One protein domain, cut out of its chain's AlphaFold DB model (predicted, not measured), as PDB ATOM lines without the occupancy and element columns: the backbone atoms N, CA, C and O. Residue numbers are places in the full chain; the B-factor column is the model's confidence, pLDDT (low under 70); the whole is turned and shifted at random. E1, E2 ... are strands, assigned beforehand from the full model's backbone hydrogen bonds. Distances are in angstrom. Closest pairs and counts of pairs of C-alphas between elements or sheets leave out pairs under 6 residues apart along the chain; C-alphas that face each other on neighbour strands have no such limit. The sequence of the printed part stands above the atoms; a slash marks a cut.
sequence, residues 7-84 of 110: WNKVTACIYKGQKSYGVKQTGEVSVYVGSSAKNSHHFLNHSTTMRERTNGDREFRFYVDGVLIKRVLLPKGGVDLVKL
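Overview. This is residues 7 to 84 of the 110 residues of an uncharacterized protein of Candidatus Pelagibacter sp (UniProt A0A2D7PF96). One long, twisted ribbon of five antiparallel strands, E1 to E5, makes the body, with the two long strands E2 and E3 as a hairpin reaching out to one end and the shorter hairpin of E4 and E5 beside the other part of E3. From the short edge strand E1 a wide loop swings out before E2, and its residues 14 to 20 stick out free, while after E5 the last residues fold back beside it. The printed part has 78 residues, with no named helix and five named strands in the order E1, E2, E3, E4, E5, which is also their order across the sheet. The class is all strand, and the whole is loose, with a radius of gyration of the C-alphas of 15.6 A, and elongated, with spans of 49 by 27 by 19 A.

Arrangement. The five strands form a meander, each strand the antiparallel neighbour of the one before. E1, residues 7 to 10, is an edge strand and forms a hairpin with E2, residues 26 to 36, at 155 degrees between their directions; the C-alphas of Asn 8 and Val 31 face each other at 4.8 A, and N 9 and O 30 are within hydrogen-bond range at 2.8 A. E2 and E3, residues 39 to 52, form a hairpin at 167 degrees; the C-alphas of Gly 34 and Ser 40 face each other at 4.2 A, and N 27 and O 48 are 2.8 A apart, within hydrogen-bond range. E3 and E4, residues 58 to 64, form a hairpin at 164 degrees; the C-alphas of His 46 and Val 64 face each other at 4.4 A, and N 49 and O 61 are within hydrogen-bond range at 2.8 A. E4 and the other edge strand E5, residues 67 to 74, form a hairpin at 162 degrees; the C-alphas of Glu 59 and Leu 73 face each other at 4.5 A, and N 62 and O 70 are within hydrogen-bond range at 2.8 A. Residues 72 to 73 of E5 also pair with residues 82 to 83, antiparallel. E1 is apart from E4 and E5, and E2 is apart from E5.

Along the chain. E1 begins at C-alpha 7, at (154.618, 134.682, 207.157). E2 is 29.1 A long from first to last C-alpha. E3, the longest strand with 14 residues, runs 40.5 A from C-alpha 39 at (147.239, 125.839, 209.433). E4 measures 20.2 A and E5 21.0 A, and E5 ends at C-alpha 74, at (166.251, 154.229, 186.248).

Size, cuts and confidence. The two C-alphas farthest apart are those of Lys 38 and Asn 55, at 48.7 A. The printed part has no cut. The link from E1 to E2 is long, with 15 residues; the other three are tight. The mean pLDDT of the printed part is 78.0, and residues 7 to 23 are under 70.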
ATOM      1  N   TRP A   7     153.254 135.176 207.302       56.66
ATOM      2  CA  TRP A   7     154.618 134.682 207.157       56.66
ATOM      3  C   TRP A   7     155.113 134.847 205.720       56.66
ATOM      4  O   TRP A   7     154.512 134.340 204.775       56.66
ATOM      5  N   ASN A   8     156.262 135.506 205.567       61.19
ATOM      6  CA  ASN A   8     156.962 135.644 204.292       61.19
ATOM      7  C   ASN A   8     158.041 134.563 204.190       61.19
ATOM      8  O   ASN A   8     159.009 134.562 204.955       61.19
ATOM      9  N   LYS A   9     157.912 133.645 203.232       59.84
ATOM     10  CA  LYS A   9     158.989 132.716 202.887       59.84
ATOM     11  C   LYS A   9     159.949 133.433 201.941       59.84
ATOM     12  O   LYS A   9     159.701 133.533 200.744       59.84
ATOM     13  N   VAL A  10     161.027 133.966 202.510       59.19
ATOM     14  CA  VAL A  10     162.084 134.665 201.772       59.19
ATOM     15  C   VAL A  10     163.197 133.675 201.436       59.19
ATOM     16  O   VAL A  10     163.839 133.131 202.335       59.19
ATOM     17  N   THR A  11     163.463 133.451 200.150       50.88
ATOM     18  CA  THR A  11     164.600 132.633 199.699       50.88
ATOM     19  C   THR A  11     165.872 133.483 199.717       50.88
ATOM     20  O   THR A  11     166.318 133.999 198.697       50.88
ATOM     21  N   ALA A  12     166.448 133.672 200.903       44.16
ATOM     22  CA  ALA A  12     167.774 134.253 201.092       44.16
ATOM     23  C   ALA A  12     168.591 133.280 201.946       44.16
ATOM     24  O   ALA A  12     168.139 132.864 203.009       44.16
ATOM     25  N   CYS A  13     169.775 132.890 201.476       41.81
ATOM     26  CA  CYS A  13     170.478 131.677 201.899       41.81
ATOM     27  C   CYS A  13     170.824 131.510 203.403       41.81
ATOM     28  O   CYS A  13     171.461 130.509 203.706       41.81
ATOM     29  N   ILE A  14     170.508 132.421 204.347       38.78
ATOM     30  CA  ILE A  14     171.338 132.496 205.572       38.78
ATOM     31  C   ILE A  14     170.786 132.969 206.947       38.78
ATOM     32  O   ILE A  14     171.594 132.927 207.873       38.78
ATOM     33  N   TYR A  15     169.532 133.388 207.230       48.12
ATOM     34  CA  TYR A  15     169.316 134.195 208.476       48.12
ATOM     35  C   TYR A  15     168.194 133.842 209.494       48.12
ATOM     36  O   TYR A  15     167.033 133.681 209.142       48.12
ATOM     37  N   LYS A  16     168.582 133.833 210.797       39.59
ATOM     38  CA  LYS A  16     167.785 133.723 212.052       39.59
ATOM     39  C   LYS A  16     167.606 135.091 212.772       39.59
ATOM     40  O   LYS A  16     168.056 135.259 213.901       39.59
ATOM     41  N   GLY A  17     167.022 136.100 212.121       39.97
ATOM     42  CA  GLY A  17     166.762 137.431 212.713       39.97
ATOM     43  C   GLY A  17     166.367 138.476 211.662       39.97
ATOM     44  O   GLY A  17     166.515 138.196 210.471       39.97
ATOM     45  N   GLN A  18     165.871 139.659 212.070       36.38
ATOM     46  CA  GLN A  18     165.540 140.736 211.122       36.38
ATOM     47  C   GLN A  18     166.795 141.147 210.349       36.38
ATOM     48  O   GLN A  18     167.736 141.699 210.916       36.38
ATOM     49  N   LYS A  19     166.817 140.845 209.050       44.12
ATOM     50  CA  LYS A  19     167.895 141.234 208.143       44.12
ATOM     51  C   LYS A  19     167.296 141.884 206.910       44.12
ATOM     52  O   LYS A  19     166.438 141.301 206.253       44.12
ATOM     53  N   SER A  20     167.795 143.067 206.571       48.69
ATOM     54  CA  SER A  20     167.698 143.586 205.211       48.69
ATOM     55  C   SER A  20     168.343 142.566 204.269       48.69
ATOM     56  O   SER A  20     169.524 142.250 204.436       48.69
ATOM     57  N   TYR A  21     167.595 142.029 203.305       59.41
ATOM     58  CA  TYR A  21     168.163 141.188 202.255       59.41
ATOM     59  C   TYR A  21     168.198 141.982 200.948       59.41
ATOM     60  O   TYR A  21     167.187 142.508 200.487       59.41
ATOM     61  N   GLY A  22     169.395 142.125 200.381       59.31
ATOM     62  CA  GLY A  22     169.595 142.737 199.073       59.31
ATOM     63  C   GLY A  22     169.474 141.682 197.983       59.31
ATOM     64  O   GLY A  22     170.009 140.582 198.122       59.31
ATOM     65  N   VAL A  23     168.795 142.013 196.888       69.81
ATOM     66  CA  VAL A  23     168.646 141.112 195.743       69.81
ATOM     67  C   VAL A  23     169.242 141.755 194.501       69.81
ATOM     68  O   VAL A  23     168.878 142.871 194.142       69.81
ATOM     69  N   LYS A  24     170.162 141.046 193.835       72.44
ATOM     70  CA  LYS A  24     170.881 141.577 192.669       72.44
ATOM     71  C   LYS A  24     170.014 141.646 191.408       72.44
ATOM     72  O   LYS A  24     170.147 142.594 190.646       72.44
ATOM     73  N   GLN A  25     169.168 140.640 191.163       75.44
ATOM     74  CA  GLN A  25     168.431 140.512 189.895       75.44
ATOM     75  C   GLN A  25     166.967 140.096 190.039       75.44
ATOM     76  O   GLN A  25     166.126 140.677 189.363       75.44
ATOM     77  N   THR A  26     166.639 139.103 190.863       80.62
ATOM     78  CA  THR A  26     165.257 138.624 191.037       80.62
ATOM     79  C   THR A  26     165.045 138.240 192.491       80.62
ATOM     80  O   THR A  26     165.711 137.328 192.974       80.62
ATOM     81  N   GLY A  27     164.161 138.952 193.184       81.12
ATOM     82  CA  GLY A  27     163.728 138.632 194.539       81.12
ATOM     83  C   GLY A  27     162.298 138.138 194.506       81.12
ATOM     84  O   GLY A  27     161.447 138.829 193.959       81.12
ATOM     85  N   GLU A  28     162.042 136.974 195.085       81.75
ATOM     86  CA  GLU A  28     160.718 136.359 195.143       81.75
ATOM     87  C   GLU A  28     160.357 136.050 196.592       81.75
ATOM     88  O   GLU A  28     161.210 135.643 197.388       81.75
ATOM     89  N   VAL A  29     159.093 136.283 196.928       83.88
ATOM     90  CA  VAL A  29     158.537 136.046 198.252       83.88
ATOM     91  C   VAL A  29     157.198 135.351 198.089       83.88
ATOM     92  O   VAL A  29     156.297 135.870 197.431       83.88
ATOM     93  N   SER A  30     157.062 134.201 198.740       80.81
ATOM     94  CA  SER A  30     155.766 133.554 198.923       80.81
ATOM     95  C   SER A  30     155.187 133.947 200.272       80.81
ATOM     96  O   SER A  30     155.826 133.764 201.314       80.81
ATOM     97  N   VAL A  31     153.971 134.471 200.244       81.94
ATOM     98  CA  VAL A  31     153.225 134.893 201.421       81.94
ATOM     99  C   VAL A  31     152.260 133.783 201.796       81.94
ATOM    100  O   VAL A  31     151.481 133.310 200.969       81.94
ATOM    101  N   TYR A  32     152.315 133.378 203.059       81.06
ATOM    102  CA  TYR A  32     151.363 132.453 203.653       81.06
ATOM    103  C   TYR A  32     150.624 133.151 204.791       81.06
ATOM    104  O   TYR A  32     151.224 133.917 205.552       81.06
ATOM    105  N   VAL A  33     149.334 132.858 204.920       81.94
ATOM    106  CA  VAL A  33     148.461 133.383 205.975       81.94
ATOM    107  C   VAL A  33     147.772 132.236 206.694       81.94
ATOM    108  O   VAL A  33     147.481 131.204 206.090       81.94
ATOM    109  N   GLY A  34     147.524 132.380 207.991       83.44
ATOM    110  CA  GLY A  34     146.921 131.298 208.754       83.44
ATOM    111  C   GLY A  34     146.951 131.494 210.260       83.44
ATOM    112  O   GLY A  34     147.576 132.419 210.771       83.44
ATOM    113  N   SER A  35     146.275 130.606 210.987       82.19
ATOM    114  CA  SER A  35     146.172 130.692 212.451       82.19
ATOM    115  C   SER A  35     147.285 129.948 213.192       82.19
ATOM    116  O   SER A  35     147.461 130.128 214.395       82.19
ATOM    117  N   SER A  36     148.047 129.094 212.504       75.50
ATOM    118  CA  SER A  36     149.189 128.391 213.090       75.50
ATOM    119  C   SER A  36     150.139 127.882 212.010       75.50
ATOM    120  O   SER A  36     149.745 127.751 210.860       75.50
ATOM    121  N   ALA A  37     151.354 127.469 212.386       70.31
ATOM    122  CA  ALA A  37     152.301 126.857 211.444       70.31
ATOM    123  C   ALA A  37     151.758 125.623 210.701       70.31
ATOM    124  O   ALA A  37     152.214 125.330 209.600       70.31
ATOM    125  N   LYS A  38     150.824 124.880 211.312       80.12
ATOM    126  CA  LYS A  38     150.177 123.711 210.693       80.12
ATOM    127  C   LYS A  38     148.914 124.080 209.915       80.12
ATOM    128  O   LYS A  38     148.391 123.240 209.197       80.12
ATOM    129  N   ASN A  39     148.431 125.309 210.076       80.94
ATOM    130  CA  ASN A  39     147.239 125.839 209.433       80.94
ATOM    131  C   ASN A  39     147.588 127.135 208.697       80.94
ATOM    132  O   ASN A  39     147.070 128.199 209.032       80.94
ATOM    133  N   SER A  40     148.537 127.032 207.768       80.44
ATOM    134  CA  SER A  40     148.983 128.124 206.908       80.44
ATOM    135  C   SER A  40     148.610 127.809 205.468       80.44
ATOM    136  O   SER A  40     148.922 126.732 204.961       80.44
ATOM    137  N   HIS A  41     147.999 128.775 204.798       83.12
ATOM    138  CA  HIS A  41     147.572 128.697 203.409       83.12
ATOM    139  C   HIS A  41     148.410 129.653 202.572       83.12
ATOM    140  O   HIS A  41     148.784 130.730 203.035       83.12
ATOM    141  N   HIS A  42     148.731 129.249 201.345       84.62
ATOM    142  CA  HIS A  42     149.347 130.159 200.384       84.62
ATOM    143  C   HIS A  42     148.366 131.294 200.081       84.62
ATOM    144  O   HIS A  42     147.184 131.036 199.861       84.62
ATOM    145  N   PHE A  43     148.850 132.532 200.138       86.19
ATOM    146  CA  PHE A  43     148.038 133.718 199.890       86.19
ATOM    147  C   PHE A  43     148.386 134.354 198.550       86.19
ATOM    148  O   PHE A  43     147.503 134.558 197.728       86.19
ATOM    149  N   LEU A  44     149.672 134.648 198.333       85.50
ATOM    150  CA  LEU A  44     150.181 135.184 197.075       85.50
ATOM    151  C   LEU A  44     151.683 134.948 196.945       85.50
ATOM    152  O   LEU A  44     152.389 134.707 197.928       85.50
ATOM    153  N   ASN A  45     152.188 135.083 195.730       81.56
ATOM    154  CA  ASN A  45     153.598 135.297 195.450       81.56
ATOM    155  C   ASN A  45     153.802 136.732 194.982       81.56
ATOM    156  O   ASN A  45     153.048 137.230 194.154       81.56
ATOM    157  N   HIS A  46     154.855 137.395 195.441       87.81
ATOM    158  CA  HIS A  46     155.280 138.649 194.834       87.81
ATOM    159  C   HIS A  46     156.761 138.610 194.491       87.81
ATOM    160  O   HIS A  46     157.561 137.940 195.150       87.81
ATOM    161  N   SER A  47     157.147 139.339 193.450       85.44
ATOM    162  CA  SER A  47     158.541 139.391 193.030       85.44
ATOM    163  C   SER A  47     158.956 140.762 192.529       85.44
ATOM    164  O   SER A  47     158.168 141.510 191.957       85.44
ATOM    165  N   THR A  48     160.228 141.084 192.739       89.44
ATOM    166  CA  THR A  48     160.879 142.267 192.182       89.44
ATOM    167  C   THR A  48     162.038 141.811 191.319       89.44
ATOM    168  O   THR A  48     162.916 141.083 191.780       89.44
ATOM    169  N   THR A  49     162.081 142.269 190.073       87.12
ATOM    170  CA  THR A  49     163.209 142.017 189.172       87.12
ATOM    171  C   THR A  49     163.907 143.311 188.794       87.12
ATOM    172  O   THR A  49     163.261 144.351 188.674       87.12
ATOM    173  N   MET A  50     165.218 143.228 188.584       91.25
ATOM    174  CA  MET A  50     166.039 144.254 187.951       91.25
ATOM    175  C   MET A  50     166.676 143.663 186.693       91.25
ATOM    176  O   MET A  50     167.252 142.570 186.735       91.25
ATOM    177  N   ARG A  51     166.552 144.363 185.567       89.44
ATOM    178  CA  ARG A  51     167.212 144.022 184.304       89.44
ATOM    179  C   ARG A  51     167.925 145.254 183.767       89.44
ATOM    180  O   ARG A  51     167.327 146.321 183.683       89.44
ATOM    181  N   GLU A  52     169.187 145.092 183.401       90.44
ATOM    182  CA  GLU A  52     169.929 146.127 182.688       90.44
ATOM    183  C   GLU A  52     169.592 146.046 181.196       90.44
ATOM    184  O   GLU A  52     169.519 144.957 180.623       90.44
ATOM    185  N   ARG A  53     169.324 147.196 180.582       88.25
ATOM    186  CA  ARG A  53     169.074 147.325 179.147       88.25
ATOM    187  C   ARG A  53     170.382 147.550 178.396       88.25
ATOM    188  O   ARG A  53     171.396 147.910 178.979       88.25
ATOM    189  N   THR A  54     170.347 147.405 177.076       88.25
ATOM    190  CA  THR A  54     171.515 147.623 176.205       88.25
ATOM    191  C   THR A  54     172.085 149.042 176.287       88.25
ATOM    192  O   THR A  54     173.281 149.228 176.101       88.25
ATOM    193  N   ASN A  55     171.258 150.041 176.613       85.75
ATOM    194  CA  ASN A  55     171.691 151.421 176.854       85.75
ATOM    195  C   ASN A  55     172.225 151.664 178.286       85.75
ATOM    196  O   ASN A  55     172.619 152.779 178.621       85.75
ATOM    197  N   GLY A  56     172.262 150.624 179.125       89.31
ATOM    198  CA  GLY A  56     172.709 150.669 180.516       89.31
ATOM    199  C   GLY A  56     171.669 151.189 181.510       89.31
ATOM    200  O   GLY A  56     171.989 151.347 182.689       89.31
ATOM    201  N   ASP A  57     170.433 151.446 181.076       89.69
ATOM    202  CA  ASP A  57     169.339 151.758 181.993       89.69
ATOM    203  C   ASP A  57     168.968 150.527 182.818       89.69
ATOM    204  O   ASP A  57     168.973 149.396 182.322       89.69
ATOM    205  N   ARG A  58     168.567 150.745 184.070       92.19
ATOM    206  CA  ARG A  58     168.067 149.670 184.929       92.19
ATOM    207  C   ARG A  58     166.556 149.696 184.963       92.19
ATOM    208  O   ARG A  58     165.939 150.651 185.424       92.19
ATOM    209  N   GLU A  59     165.953 148.626 184.489       90.12
ATOM    210  CA  GLU A  59     164.520 148.426 184.527       90.12
ATOM    211  C   GLU A  59     164.142 147.589 185.743       90.12
ATOM    212  O   GLU A  59     164.649 146.482 185.924       90.12
ATOM    213  N   PHE A  60     163.213 148.100 186.545       90.75
ATOM    214  CA  PHE A  60     162.669 147.401 187.699       90.75
ATOM    215  C   PHE A  60     161.214 147.028 187.446       90.75
ATOM    216  O   PHE A  60     160.424 147.841 186.955       90.75
ATOM    217  N   ARG A  61     160.854 145.796 187.798       89.88
ATOM    218  CA  ARG A  61     159.497 145.264 187.638       89.88
ATOM    219  C   ARG A  61     159.048 144.609 188.927       89.88
ATOM    220  O   ARG A  61     159.800 143.813 189.480       89.88
ATOM    221  N   PHE A  62     157.842 144.932 189.364       89.25
ATOM    222  CA  PHE A  62     157.192 144.331 190.515       89.25
ATOM    223  C   PHE A  62     155.972 143.539 190.069       89.25
ATOM    224  O   PHE A  62     155.147 144.050 189.307       89.25
ATOM    225  N   TYR A  63     155.866 142.315 190.565       85.44
ATOM    226  CA  TYR A  63     154.825 141.370 190.212       85.44
ATOM    227  C   TYR A  63     154.090 140.874 191.451       85.44
ATOM    228  O   TYR A  63     154.711 140.708 192.501       85.44
ATOM    229  N   VAL A  64     152.806 140.570 191.288       87.81
ATOM    230  CA  VAL A  64     151.985 139.804 192.235       87.81
ATOM    231  C   VAL A  64     151.327 138.673 191.451       87.81
ATOM    232  O   VAL A  64     150.741 138.922 190.404       87.81
ATOM    233  N   ASP A  65     151.514 137.431 191.892       85.62
ATOM    234  CA  ASP A  65     151.054 136.195 191.243       85.62
ATOM    235  C   ASP A  65     151.377 136.134 189.742       85.62
ATOM    236  O   ASP A  65     150.586 135.705 188.907       85.62
ATOM    237  N   GLY A  66     152.576 136.609 189.387       82.88
ATOM    238  CA  GLY A  66     153.055 136.673 188.004       82.88
ATOM    239  C   GLY A  66     152.503 137.847 187.185       82.88
ATOM    240  O   GLY A  66     153.004 138.109 186.091       82.88
ATOM    241  N   VAL A  67     151.541 138.608 187.711       85.62
ATOM    242  CA  VAL A  67     150.981 139.804 187.069       85.62
ATOM    243  C   VAL A  67     151.876 141.009 187.340       85.62
ATOM    244  O   VAL A  67     152.209 141.301 188.485       85.62
ATOM    245  N   LEU A  68     152.276 141.730 186.287       84.56
ATOM    246  CA  LEU A  68     153.083 142.948 186.401       84.56
ATOM    247  C   LEU A  68     152.246 144.090 186.993       84.56
ATOM    248  O   LEU A  68     151.386 144.645 186.315       84.56
ATOM    249  N   ILE A  69     152.551 144.485 188.226       88.25
ATOM    250  CA  ILE A  69     151.847 145.561 188.936       88.25
ATOM    251  C   ILE A  69     152.541 146.907 188.743       88.25
ATOM    252  O   ILE A  69     151.888 147.946 188.633       88.25
ATOM    253  N   LYS A  70     153.876 146.929 188.694       87.44
ATOM    254  CA  LYS A  70     154.623 148.180 188.534       87.44
ATOM    255  C   LYS A  70     155.891 147.984 187.734       87.44
ATOM    256  O   LYS A  70     156.650 147.048 187.967       87.44
ATOM    257  N   ARG A  71     156.153 148.938 186.849       90.56
ATOM    258  CA  ARG A  71     157.343 148.974 186.013       90.56
ATOM    259  C   ARG A  71     157.948 150.368 186.005       90.56
ATOM    260  O   ARG A  71     157.259 151.352 185.741       90.56
ATOM    261  N   VAL A  72     159.242 150.454 186.277       90.69
ATOM    262  CA  VAL A  72     159.982 151.718 186.246       90.69
ATOM    263  C   VAL A  72     161.337 151.538 185.584       90.69
ATOM    264  O   VAL A  72     161.896 150.441 185.556       90.69
ATOM    265  N   LEU A  73     161.863 152.635 185.067       92.00
ATOM    266  CA  LEU A  73     163.208 152.746 184.540       92.00
ATOM    267  C   LEU A  73     164.003 153.700 185.426       92.00
ATOM    268  O   LEU A  73     163.512 154.769 185.777       92.00
ATOM    269  N   LEU A  74     165.231 153.324 185.751       91.19
ATOM    270  CA  LEU A  74     166.251 154.229 186.248       91.19
ATOM    271  C   LEU A  74     167.247 154.456 185.106       91.19
ATOM    272  O   LEU A  74     168.010 153.528 184.798       91.19
ATOM    273  N   PRO A  75     167.226 155.636 184.462       92.44
ATOM    274  CA  PRO A  75     168.175 155.957 183.410       92.44
ATOM    275  C   PRO A  75     169.616 155.847 183.904       92.44
ATOM    276  O   PRO A  75     169.914 156.166 185.061       92.44
ATOM    277  N   LYS A  76     170.535 155.424 183.037       92.62
ATOM    278  CA  LYS A  76     171.961 155.400 183.372       92.62
ATOM    279  C   LYS A  76     172.439 156.810 183.737       92.62
ATOM    280  O   LYS A  76     172.351 157.728 182.931       92.62
ATOM    281  N   GLY A  77     172.959 156.973 184.955       91.25
ATOM    282  CA  GLY A  77     173.406 158.272 185.477       91.25
ATOM    283  C   GLY A  77     172.276 159.204 185.933       91.25
ATOM    284  O   GLY A  77     172.561 160.270 186.468       91.25
ATOM    285  N   GLY A  78     171.013 158.803 185.763       86.50
ATOM    286  CA  GLY A  78     169.865 159.497 186.332       86.50
ATOM    287  C   GLY A  78     169.666 159.157 187.810       86.50
ATOM    288  O   GLY A  78     170.128 158.122 188.296       86.50
ATOM    289  N   VAL A  79     168.950 160.033 188.514       87.12
ATOM    290  CA  VAL A  79     168.565 159.841 189.925       87.12
ATOM    291  C   VAL A  79     167.067 159.601 190.102       87.12
ATOM    292  O   VAL A  79     166.654 159.017 191.101       87.12
ATOM    293  N   ASP A  80     166.264 159.978 189.105       89.06
ATOM    294  CA  ASP A  80     164.812 159.852 189.140       89.06
ATOM    295  C   ASP A  80     164.319 158.580 188.447       89.06
ATOM    296  O   ASP A  80     164.862 158.123 187.436       89.06
ATOM    297  N   LEU A  81     163.232 158.020 188.983       88.50
ATOM    298  CA  LEU A  81     162.540 156.882 188.388       88.50
ATOM    299  C   LEU A  81     161.506 157.350 187.365       88.50
ATOM    300  O   LEU A  81     160.564 158.073 187.688       88.50
ATOM    301  N   VAL A  82     161.613 156.829 186.148       89.56
ATOM    302  CA  VAL A  82     160.626 157.034 185.088       89.56
ATOM    303  C   VAL A  82     159.616 155.893 185.132       89.56
ATOM    304  O   VAL A  82     159.965 154.726 184.936       89.56
ATOM    305  N   LYS A  83     158.344 156.211 185.386       86.25
ATOM    306  CA  LYS A  83     157.261 155.224 185.286       86.25
ATOM    307  C   LYS A  83     157.106 154.795 183.831       86.25
ATOM    308  O   LYS A  83     156.965 155.631 182.943       86.25
ATOM    309  N   LEU A  84     157.104 153.489 183.600       78.75
ATOM    310  CA  LEU A  84     156.769 152.925 182.300       78.75
ATOM    311  C   LEU A  84     155.312 152.475 182.322       78.75
ATOM    312  O   LEU A  84     154.801 152.069 183.366       78.75
TER     313      LEU A  84